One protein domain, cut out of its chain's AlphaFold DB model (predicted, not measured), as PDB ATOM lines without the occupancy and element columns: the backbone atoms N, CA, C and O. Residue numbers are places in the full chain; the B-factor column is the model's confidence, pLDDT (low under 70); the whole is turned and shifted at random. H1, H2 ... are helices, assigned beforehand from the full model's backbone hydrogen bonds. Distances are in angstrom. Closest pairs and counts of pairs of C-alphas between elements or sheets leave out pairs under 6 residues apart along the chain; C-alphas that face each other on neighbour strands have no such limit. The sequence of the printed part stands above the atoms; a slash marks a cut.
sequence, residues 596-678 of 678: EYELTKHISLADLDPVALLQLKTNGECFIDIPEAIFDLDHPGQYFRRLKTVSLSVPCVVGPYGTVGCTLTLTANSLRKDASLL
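What this domain is: This is residues 596 to 678 of the 678 residues of the protein "TcA_TcB_BD domain-containing protein" of Streptomyces stelliscabiei (UniProt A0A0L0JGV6). There is little regular structure here: three short helices, H1 to H3, sit on a long, mostly unnamed chain whose last stretch, residues 635 to 678, runs out along the longest axis and folds back, so that the tip, residues 653 to 659, sticks out. The printed part has 83 residues with H1, H2 and H3 in that order and no named strand; the class is all helix, with 20 residues in named elements. It is loose, radius of gyration of the C-alphas 15.6 A, and spans 49 by 25 by 21 A.

How they stand to each other: Start at the longest helix, H2, residues 610 to 619, where every O i to N i+4 pair is within hydrogen-bond range. H1, residues 605 to 608, too short for such a pair, only just touches H2, with 3 pairs of C-alphas within 8 A, and only at the corner by their tight link; the closest C-alphas, of Leu 605 and Leu 613, are 6.3 A apart. H3, residues 629 to 634, with 1 of 2 pairs within range, is apart from both.

Where its parts are: Find C-alpha 610 at (49.376, -31.890, 30.324); from there H2 runs 14.2 A to C-alpha 619. H1 begins at (50.986, -37.898, 31.579) and measures 5.0 A. H3 measures 9.1 A and ends at C-alpha 634, (61.013, -46.616, 19.949).

The domain as a whole: The C-alphas farthest apart, of Pro 656 and Ser 676, are 51.9 A apart. The printed part has no cut, and neither link between helices is long. Look for low confidence, under 70, at residues 676 to 678.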
ATOM      1  N   GLU A 596      56.454 -64.257  21.971       87.06
ATOM      2  CA  GLU A 596      56.426 -62.836  21.601       87.06
ATOM      3  C   GLU A 596      57.503 -62.029  22.346       87.06
ATOM      4  O   GLU A 596      57.999 -62.444  23.400       87.06
ATOM      5  N   TYR A 597      57.860 -60.861  21.801       88.06
ATOM      6  CA  TYR A 597      58.753 -59.908  22.461       88.06
ATOM      7  C   TYR A 597      57.996 -59.118  23.530       88.06
ATOM      8  O   TYR A 597      56.966 -58.508  23.253       88.06
ATOM      9  N   GLU A 598      58.520 -59.100  24.755       89.81
ATOM     10  CA  GLU A 598      57.933 -58.341  25.860       89.81
ATOM     11  C   GLU A 598      58.596 -56.963  25.954       89.81
ATOM     12  O   GLU A 598      59.789 -56.860  26.236       89.81
ATOM     13  N   LEU A 599      57.819 -55.907  25.703       88.69
ATOM     14  CA  LEU A 599      58.288 -54.521  25.673       88.69
ATOM     15  C   LEU A 599      57.694 -53.737  26.843       88.69
ATOM     16  O   LEU A 599      56.526 -53.913  27.189       88.69
ATOM     17  N   THR A 600      58.492 -52.856  27.445       91.44
ATOM     18  CA  THR A 600      58.051 -51.955  28.521       91.44
ATOM     19  C   THR A 600      58.303 -50.516  28.100       91.44
ATOM     20  O   THR A 600      59.438 -50.161  27.798       91.44
ATOM     21  N   LYS A 601      57.254 -49.685  28.109       90.00
ATOM     22  CA  LYS A 601      57.341 -48.246  27.841       90.00
ATOM     23  C   LYS A 601      56.770 -47.472  29.021       90.00
ATOM     24  O   LYS A 601      55.652 -47.737  29.460       90.00
ATOM     25  N   HIS A 602      57.535 -46.510  29.523       92.56
ATOM     26  CA  HIS A 602      57.065 -45.578  30.542       92.56
ATOM     27  C   HIS A 602      56.455 -44.355  29.863       92.56
ATOM     28  O   HIS A 602      57.074 -43.756  28.988       92.56
ATOM     29  N   ILE A 603      55.234 -44.005  30.261       92.12
ATOM     30  CA  ILE A 603      54.478 -42.892  29.688       92.12
ATOM     31  C   ILE A 603      54.158 -41.923  30.821       92.12
ATOM     32  O   ILE A 603      53.493 -42.280  31.793       92.12
ATOM     33  N   SER A 604      54.668 -40.704  30.698       93.00
ATOM     34  CA  SER A 604      54.410 -39.606  31.623       93.00
ATOM     35  C   SER A 604      53.208 -38.812  31.128       93.00
ATOM     36  O   SER A 604      53.222 -38.308  30.005       93.00
ATOM     37  N   LEU A 605      52.169 -38.676  31.958       91.56
ATOM     38  CA  LEU A 605      50.986 -37.898  31.579       91.56
ATOM     39  C   LEU A 605      51.313 -36.408  31.404       91.56
ATOM     40  O   LEU A 605      50.699 -35.746  30.581       91.56
ATOM     41  N   ALA A 606      52.310 -35.893  32.130       91.94
ATOM     42  CA  ALA A 606      52.757 -34.511  31.981       91.94
ATOM     43  C   ALA A 606      53.351 -34.228  30.590       91.94
ATOM     44  O   ALA A 606      53.218 -33.108  30.103       91.94
ATOM     45  N   ASP A 607      53.967 -35.238  29.968       90.75
ATOM     46  CA  ASP A 607      54.587 -35.122  28.644       90.75
ATOM     47  C   ASP A 607      53.613 -35.496  27.518       90.75
ATOM     48  O   ASP A 607      53.671 -34.909  26.440       90.75
ATOM     49  N   LEU A 608      52.720 -36.465  27.762       92.12
ATOM     50  CA  LEU A 608      51.738 -36.924  26.776       92.12
ATOM     51  C   LEU A 608      50.562 -35.950  26.628       92.12
ATOM     52  O   LEU A 608      50.234 -35.556  25.513       92.12
ATOM     53  N   ASP A 609      49.919 -35.593  27.743       93.44
ATOM     54  CA  ASP A 609      48.751 -34.711  27.768       93.44
ATOM     55  C   ASP A 609      48.699 -33.904  29.085       93.44
ATOM     56  O   ASP A 609      48.070 -34.310  30.076       93.44
ATOM     57  N   PRO A 610      49.354 -32.727  29.129       93.19
ATOM     58  CA  PRO A 610      49.376 -31.890  30.324       93.19
ATOM     59  C   PRO A 610      47.991 -31.331  30.690       93.19
ATOM     60  O   PRO A 610      47.763 -30.986  31.854       93.19
ATOM     61  N   VAL A 611      47.057 -31.246  29.735       93.94
ATOM     62  CA  VAL A 611      45.692 -30.755  29.978       93.94
ATOM     63  C   VAL A 611      44.885 -31.813  30.724       93.94
ATOM     64  O   VAL A 611      44.244 -31.484  31.725       93.94
ATOM     65  N   ALA A 612      44.976 -33.082  30.318       92.00
ATOM     66  CA  ALA A 612      44.356 -34.191  31.041       92.00
ATOM     67  C   ALA A 612      44.880 -34.300  32.484       92.00
ATOM     68  O   ALA A 612      44.100 -34.503  33.416       92.00
ATOM     69  N   LEU A 613      46.181 -34.070  32.710       91.94
ATOM     70  CA  LEU A 613      46.740 -34.033  34.067       91.94
ATOM     71  C   LEU A 613      46.144 -32.898  34.919       91.94
ATOM     72  O   LEU A 613      45.902 -33.080  36.115       91.94
ATOM     73  N   LEU A 614      45.916 -31.722  34.330       92.62
ATOM     74  CA  LEU A 614      45.276 -30.603  35.025       92.62
ATOM     75  C   LEU A 614      43.814 -30.924  35.370       92.62
ATOM     76  O   LEU A 614      43.372 -30.629  36.482       92.62
ATOM     77  N   GLN A 615      43.087 -31.564  34.453       92.69
ATOM     78  CA  GLN A 615      41.721 -32.033  34.695       92.69
ATOM     79  C   GLN A 615      41.679 -33.062  35.822       92.69
ATOM     80  O   GLN A 615      40.883 -32.900  36.743       92.69
ATOM     81  N   LEU A 616      42.602 -34.029  35.837       90.88
ATOM     82  CA  LEU A 616      42.703 -35.014  36.915       90.88
ATOM     83  C   LEU A 616      42.904 -34.344  38.281       90.88
ATOM     84  O   LEU A 616      42.266 -34.724  39.259       90.88
ATOM     85  N   LYS A 617      43.760 -33.315  38.351       89.06
ATOM     86  CA  LYS A 617      44.006 -32.554  39.588       89.06
ATOM     87  C   LYS A 617      42.812 -31.709  40.034       89.06
ATOM     88  O   LYS A 617      42.671 -31.471  41.229       89.06
ATOM     89  N   THR A 618      41.999 -31.230  39.094       92.75
ATOM     90  CA  THR A 618      40.899 -30.293  39.376       92.75
ATOM     91  C   THR A 618      39.582 -31.022  39.644       92.75
ATOM     92  O   THR A 618      38.885 -30.697  40.601       92.75
ATOM     93  N   ASN A 619      39.263 -32.021  38.822       91.75
ATOM     94  CA  ASN A 619      37.980 -32.723  38.808       91.75
ATOM     95  C   ASN A 619      38.048 -34.106  39.476       91.75
ATOM     96  O   ASN A 619      37.009 -34.671  39.800       91.75
ATOM     97  N   GLY A 620      39.249 -34.660  39.680       88.75
ATOM     98  CA  GLY A 620      39.444 -36.008  40.229       88.75
ATOM     99  C   GLY A 620      39.345 -37.141  39.199       88.75
ATOM    100  O   GLY A 620      39.588 -38.292  39.549       88.75
ATOM    101  N   GLU A 621      39.053 -36.830  37.934       91.12
ATOM    102  CA  GLU A 621      39.021 -37.774  36.814       91.12
ATOM    103  C   GLU A 621      39.581 -37.134  35.534       91.12
ATOM    104  O   GLU A 621      39.559 -35.910  35.373       91.12
ATOM    105  N   CYS A 622      40.099 -37.959  34.624       92.50
ATOM    106  CA  CYS A 622      40.515 -37.538  33.288       92.50
ATOM    107  C   CYS A 622      40.425 -38.702  32.297       92.50
ATOM    108  O   CYS A 622      40.554 -39.866  32.683       92.50
ATOM    109  N   PHE A 623      40.300 -38.379  31.012       90.88
ATOM    110  CA  PHE A 623      40.417 -39.335  29.914       90.88
ATOM    111  C   PHE A 623      41.733 -39.098  29.186       90.88
ATOM    112  O   PHE A 623      42.119 -37.952  28.970       90.88
ATOM    113  N   ILE A 624      42.423 -40.181  28.838       91.12
ATOM    114  CA  ILE A 624      43.713 -40.133  28.151       91.12
ATOM    115  C   ILE A 624      43.654 -41.059  26.942       91.12
ATOM    116  O   ILE A 624      43.109 -42.160  27.038       91.12
ATOM    117  N   ASP A 625      44.222 -40.617  25.825       90.69
ATOM    118  CA  ASP A 625      44.423 -41.446  24.640       90.69
ATOM    119  C   ASP A 625      45.919 -41.721  24.466       90.69
ATOM    120  O   ASP A 625      46.746 -40.818  24.597       90.69
ATOM    121  N   ILE A 626      46.273 -42.982  24.224       89.56
ATOM    122  CA  ILE A 626      47.664 -43.414  24.064       89.56
ATOM    123  C   ILE A 626      47.863 -43.780  22.588       89.56
ATOM    124  O   ILE A 626      47.540 -44.905  22.197       89.56
ATOM    125  N   PRO A 627      48.403 -42.866  21.759       88.19
ATOM    126  CA  PRO A 627      48.482 -43.088  20.323       88.19
ATOM    127  C   PRO A 627      49.578 -44.096  19.970       88.19
ATOM    128  O   PRO A 627      50.641 -44.125  20.591       88.19
ATOM    129  N   GLU A 628      49.366 -44.878  18.909       84.81
ATOM    130  CA  GLU A 628      50.326 -45.885  18.425       84.81
ATOM    131  C   GLU A 628      51.714 -45.283  18.108       84.81
ATOM    132  O   GLU A 628      52.745 -45.908  18.365       84.81
ATOM    133  N   ALA A 629      51.740 -44.029  17.641       84.12
ATOM    134  CA  ALA A 629      52.944 -43.315  17.222       84.12
ATOM    135  C   ALA A 629      54.049 -43.279  18.291       84.12
ATOM    136  O   ALA A 629      55.230 -43.338  17.953       84.12
ATOM    137  N   ILE A 630      53.701 -43.230  19.584       87.44
ATOM    138  CA  ILE A 630      54.725 -43.207  20.638       87.44
ATOM    139  C   ILE A 630      55.522 -44.513  20.671       87.44
ATOM    140  O   ILE A 630      56.693 -44.497  21.027       87.44
ATOM    141  N   PHE A 631      54.913 -45.643  20.316       85.94
ATOM    142  CA  PHE A 631      55.593 -46.936  20.285       85.94
ATOM    143  C   PHE A 631      56.406 -47.111  18.998       85.94
ATOM    144  O   PHE A 631      57.443 -47.772  19.024       85.94
ATOM    145  N   ASP A 632      55.978 -46.492  17.895       84.12
ATOM    146  CA  ASP A 632      56.713 -46.496  16.621       84.12
ATOM    147  C   ASP A 632      58.023 -45.712  16.685       84.12
ATOM    148  O   ASP A 632      58.983 -46.085  16.013       84.12
ATOM    149  N   LEU A 633      58.087 -44.668  17.518       84.69
ATOM    150  CA  LEU A 633      59.325 -43.923  17.767       84.69
ATOM    151  C   LEU A 633      60.423 -44.801  18.387       84.69
ATOM    152  O   LEU A 633      61.590 -44.654  18.031       84.69
ATOM    153  N   ASP A 634      60.055 -45.720  19.284       85.62
ATOM    154  CA  ASP A 634      61.013 -46.616  19.949       85.62
ATOM    155  C   ASP A 634      61.329 -47.840  19.078       85.62
ATOM    156  O   ASP A 634      62.461 -48.333  19.053       85.62
ATOM    157  N   HIS A 635      60.317 -48.350  18.368       85.06
ATOM    158  CA  HIS A 635      60.399 -49.591  17.605       85.06
ATOM    159  C   HIS A 635      59.739 -49.472  16.220       85.06
ATOM    160  O   HIS A 635      58.629 -49.978  16.012       85.06
ATOM    161  N   PRO A 636      60.427 -48.854  15.241       83.12
ATOM    162  CA  PRO A 636      59.890 -48.667  13.899       83.12
ATOM    163  C   PRO A 636      59.579 -49.999  13.206       83.12
ATOM    164  O   PRO A 636      60.391 -50.925  13.215       83.12
ATOM    165  N   GLY A 637      58.410 -50.087  12.566       78.31
ATOM    166  CA  GLY A 637      58.004 -51.255  11.776       78.31
ATOM    167  C   GLY A 637      57.480 -52.443  12.589       78.31
ATOM    168  O   GLY A 637      57.101 -53.454  11.996       78.31
ATOM    169  N   GLN A 638      57.416 -52.339  13.921       84.62
ATOM    170  CA  GLN A 638      56.699 -53.318  14.735       84.62
ATOM    171  C   GLN A 638      55.188 -53.091  14.640       84.62
ATOM    172  O   GLN A 638      54.684 -52.014  14.940       84.62
ATOM    173  N   TYR A 639      54.464 -54.139  14.269       84.94
ATOM    174  CA  TYR A 639      53.004 -54.201  14.275       84.94
ATOM    175  C   TYR A 639      52.552 -55.325  15.218       84.94
ATOM    176  O   TYR A 639      53.385 -56.012  15.809       84.94
ATOM    177  N   PHE A 640      51.242 -55.502  15.395       87.00
ATOM    178  CA  PHE A 640      50.678 -56.534  16.270       87.00
ATOM    179  C   PHE A 640      51.110 -56.412  17.748       87.00
ATOM    180  O   PHE A 640      51.402 -57.389  18.436       87.00
ATOM    181  N   ARG A 641      51.142 -55.178  18.266       86.75
ATOM    182  CA  ARG A 641      51.459 -54.888  19.673       86.75
ATOM    183  C   ARG A 641      50.202 -54.964  20.528       86.75
ATOM    184  O   ARG A 641      49.198 -54.329  20.219       86.75
ATOM    185  N   ARG A 642      50.267 -55.711  21.627       88.00
ATOM    186  CA  ARG A 642      49.141 -55.899  22.550       88.00
ATOM    187  C   ARG A 642      49.543 -55.520  23.964       88.00
ATOM    188  O   ARG A 642      50.659 -55.795  24.403       88.00
ATOM    189  N   LEU A 643      48.613 -54.908  24.690       89.19
ATOM    190  CA  LEU A 643      48.814 -54.592  26.097       89.19
ATOM    191  C   LEU A 643      48.789 -55.886  26.915       89.19
ATOM    192  O   LEU A 643      47.766 -56.560  26.995       89.19
ATOM    193  N   LYS A 644      49.924 -56.224  27.535       89.00
ATOM    194  CA  LYS A 644      50.023 -57.351  28.473       89.00
ATOM    195  C   LYS A 644      49.603 -56.939  29.882       89.00
ATOM    196  O   LYS A 644      48.806 -57.618  30.520       89.00
ATOM    197  N   THR A 645      50.143 -55.822  30.361       91.75
ATOM    198  CA  THR A 645      49.877 -55.261  31.691       91.75
ATOM    199  C   THR A 645      50.066 -53.752  31.658       91.75
ATOM    200  O   THR A 645      51.031 -53.275  31.064       91.75
ATOM    201  N   VAL A 646      49.196 -53.015  32.347       91.88
ATOM    202  CA  VAL A 646      49.347 -51.575  32.585       91.88
ATOM    203  C   VAL A 646      49.469 -51.357  34.087       91.88
ATOM    204  O   VAL A 646      48.695 -51.918  34.861       91.88
ATOM    205  N   SER A 647      50.456 -50.566  34.499       91.62
ATOM    206  CA  SER A 647      50.662 -50.194  35.899       91.62
ATOM    207  C   SER A 647      50.728 -48.678  36.010       91.62
ATOM    208  O   SER A 647      51.335 -48.022  35.164       91.62
ATOM    209  N   LEU A 648      50.073 -48.131  37.031       90.62
ATOM    210  CA  LEU A 648      50.037 -46.698  37.294       90.62
ATOM    211  C   LEU A 648      50.998 -46.373  38.437       90.62
ATOM    212  O   LEU A 648      50.952 -47.007  39.490       90.62
ATOM    213  N   SER A 649      51.834 -45.359  38.237       90.38
ATOM    214  CA  SER A 649      52.674 -44.782  39.284       90.38
ATOM    215  C   SER A 649      52.292 -43.318  39.470       90.38
ATOM    216  O   SER A 649      52.299 -42.554  38.505       90.38
ATOM    217  N   VAL A 650      51.938 -42.932  40.699       89.12
ATOM    218  CA  VAL A 650      51.536 -41.562  41.043       89.12
ATOM    219  C   VAL A 650      52.581 -40.966  41.989       89.12
ATOM    220  O   VAL A 650      52.513 -41.201  43.198       89.12
ATOM    221  N   PRO A 651      53.566 -40.207  41.475       87.44
ATOM    222  CA  PRO A 651      54.567 -39.566  42.318       87.44
ATOM    223  C   PRO A 651      53.918 -38.422  43.109       87.44
ATOM    224  O   PRO A 651      53.683 -37.335  42.583       87.44
ATOM    225  N   CYS A 652      53.602 -38.666  44.381       84.81
ATOM    226  CA  CYS A 652      53.005 -37.680  45.280       84.81
ATOM    227  C   CYS A 652      53.513 -37.846  46.719       84.81
ATOM    228  O   CYS A 652      53.976 -38.915  47.117       84.81
ATOM    229  N   VAL A 653      53.434 -36.768  47.504       87.62
ATOM    230  CA  VAL A 653      53.768 -36.795  48.932       87.62
ATOM    231  C   VAL A 653      52.518 -37.207  49.705       87.62
ATOM    232  O   VAL A 653      51.590 -36.416  49.858       87.62
ATOM    233  N   VAL A 654      52.499 -38.447  50.186       85.44
ATOM    234  CA  VAL A 654      51.479 -38.964  51.108       85.44
ATOM    235  C   VAL A 654      52.038 -39.027  52.529       85.44
ATOM    236  O   VAL A 654      53.221 -39.298  52.733       85.44
ATOM    237  N   GLY A 655      51.189 -38.754  53.525       86.81
ATOM    238  CA  GLY A 655      51.544 -38.926  54.936       86.81
ATOM    239  C   GLY A 655      51.814 -40.398  55.292       86.81
ATOM    240  O   GLY A 655      51.473 -41.294  54.515       86.81
ATOM    241  N   PRO A 656      52.404 -40.683  56.467       85.88
ATOM    242  CA  PRO A 656      52.650 -42.056  56.903       85.88
ATOM    243  C   PRO A 656      51.344 -42.868  56.910       85.88
ATOM    244  O   PRO A 656      50.337 -42.417  57.450       85.88
ATOM    245  N   TYR A 657      51.370 -44.055  56.291       86.50
ATOM    246  CA  TYR A 657      50.216 -44.951  56.088       86.50
ATOM    247  C   TYR A 657      49.072 -44.394  55.211       86.50
ATOM    248  O   TYR A 657      47.991 -44.980  55.173       86.50
ATOM    249  N   GLY A 658      49.290 -43.298  54.475       81.69
ATOM    250  CA  GLY A 658      48.327 -42.780  53.502       81.69
ATOM    251  C   GLY A 658      48.327 -43.588  52.201       81.69
ATOM    252  O   GLY A 658      49.367 -43.744  51.565       81.69
ATOM    253  N   THR A 659      47.161 -44.082  51.778       85.69
ATOM    254  CA  THR A 659      46.978 -44.762  50.485       85.69
ATOM    255  C   THR A 659      46.444 -43.803  49.428       85.69
ATOM    256  O   THR A 659      45.539 -43.019  49.708       85.69
ATOM    257  N   VAL A 660      46.932 -43.916  48.193       85.12
ATOM    258  CA  VAL A 660      46.368 -43.199  47.040       85.12
ATOM    259  C   VAL A 660      45.313 -44.085  46.386       85.12
ATOM    260  O   VAL A 660      45.639 -45.125  45.815       85.12
ATOM    261  N   GLY A 661      44.045 -43.688  46.485       86.75
ATOM    262  CA  GLY A 661      42.952 -44.342  45.768       86.75
ATOM    263  C   GLY A 661      42.900 -43.851  44.326       86.75
ATOM    264  O   GLY A 661      42.765 -42.654  44.092       86.75
ATOM    265  N   CYS A 662      43.012 -44.759  43.361       86.62
ATOM    266  CA  CYS A 662      42.857 -44.443  41.945       86.62
ATOM    267  C   CYS A 662      42.252 -45.643  41.212       86.62
ATOM    268  O   CYS A 662      42.533 -46.795  41.550       86.62
ATOM    269  N   THR A 663      41.422 -45.373  40.209       90.12
ATOM    270  CA  THR A 663      40.858 -46.388  39.320       90.12
ATOM    271  C   THR A 663      41.264 -46.060  37.894       90.12
ATOM    272  O   THR A 663      41.068 -44.940  37.433       90.12
ATOM    273  N   LEU A 664      41.838 -47.046  37.206       89.25
ATOM    274  CA  LEU A 664      42.150 -46.974  35.785       89.25
ATOM    275  C   LEU A 664      41.201 -47.911  35.040       89.25
ATOM    276  O   LEU A 664      41.129 -49.100  35.357       89.25
ATOM    277  N   THR A 665      40.482 -47.384  34.053       88.75
ATOM    278  CA  THR A 665      39.508 -48.146  33.265       88.75
ATOM    279  C   THR A 665      39.835 -48.013  31.784       88.75
ATOM    280  O   THR A 665      39.990 -46.906  31.279       88.75
ATOM    281  N   LEU A 666      39.948 -49.147  31.089       86.00
ATOM    282  CA  LEU A 666      40.097 -49.177  29.636       86.00
ATOM    283  C   LEU A 666      38.720 -48.978  28.995       86.00
ATOM    284  O   LEU A 666      37.847 -49.828  29.153       86.00
ATOM    285  N   THR A 667      38.530 -47.862  28.296       84.38
ATOM    286  CA  THR A 667      37.268 -47.523  27.620       84.38
ATOM    287  C   THR A 667      37.183 -48.119  26.217       84.38
ATOM    288  O   THR A 667      36.141 -48.647  25.841       84.38
ATOM    289  N   ALA A 668      38.280 -48.072  25.457       81.19
ATOM    290  CA  ALA A 668      38.383 -48.626  24.111       81.19
ATOM    291  C   ALA A 668      39.827 -49.049  23.798       81.19
ATOM    292  O   ALA A 668      40.778 -48.539  24.389       81.19
ATOM    293  N   ASN A 669      39.995 -49.975  22.852       83.62
ATOM    294  CA  ASN A 669      41.293 -50.356  22.304       83.62
ATOM    295  C   ASN A 669      41.201 -50.666  20.803       83.62
ATOM    296  O   ASN A 669      40.148 -51.028  20.283       83.62
ATOM    297  N   SER A 670      42.331 -50.557  20.108       82.12
ATOM    298  CA  SER A 670      42.485 -50.952  18.709       82.12
ATOM    299  C   SER A 670      43.803 -51.712  18.524       82.12
ATOM    300  O   SER A 670      44.740 -51.560  19.309       82.12
ATOM    301  N   LEU A 671      43.861 -52.589  17.517       81.75
ATOM    302  CA  LEU A 671      45.037 -53.406  17.210       81.75
ATOM    303  C   LEU A 671      45.366 -53.309  15.723       81.75
ATOM    304  O   LEU A 671      44.562 -53.702  14.876       81.75
ATOM    305  N   ARG A 672      46.588 -52.877  15.416       82.25
ATOM    306  CA  ARG A 672      47.149 -52.942  14.068       82.25
ATOM    307  C   ARG A 672      47.635 -54.359  13.765       82.25
ATOM    308  O   ARG A 672      48.616 -54.816  14.353       82.25
ATOM    309  N   LYS A 673      46.938 -55.057  12.864       76.88
ATOM    310  CA  LYS A 673      47.246 -56.451  12.492       76.88
ATOM    311  C   LYS A 673      48.297 -56.584  11.391       76.88
ATOM    312  O   LYS A 673      49.050 -57.549  11.420       76.88
ATOM    313  N   ASP A 674      48.381 -55.604  10.493       75.06
ATOM    314  CA  ASP A 674      49.258 -55.640   9.321       75.06
ATOM    315  C   ASP A 674      50.265 -54.483   9.304       75.06
ATOM    316  O   ASP A 674      50.049 -53.410   9.874       75.06
ATOM    317  N   ALA A 675      51.380 -54.700   8.603       70.69
ATOM    318  CA  ALA A 675      52.459 -53.725   8.451       70.69
ATOM    319  C   ALA A 675      52.127 -52.571   7.484       70.69
ATOM    320  O   ALA A 675      52.906 -51.621   7.384       70.69
ATOM    321  N   SER A 676      50.993 -52.614   6.775       66.31
ATOM    322  CA  SER A 676      50.537 -51.500   5.937       66.31
ATOM    323  C   SER A 676      50.294 -50.269   6.810       66.31
ATOM    324  O   SER A 676      49.653 -50.350   7.857       66.31
ATOM    325  N   LEU A 677      50.904 -49.142   6.447       54.94
ATOM    326  CA  LEU A 677      50.604 -47.845   7.054       54.94
ATOM    327  C   LEU A 677      49.225 -47.409   6.540       54.94
ATOM    328  O   LEU A 677      48.980 -47.519   5.338       54.94
ATOM    329  N   LEU A 678      48.341 -47.009   7.458       48.12
ATOM    330  CA  LEU A 678      47.051 -46.386   7.139       48.12
ATOM    331  C   LEU A 678      47.250 -45.051   6.420       48.12
ATOM    332  O   LEU A 678      48.172 -44.305   6.831       48.12
TER     333      LEU A 678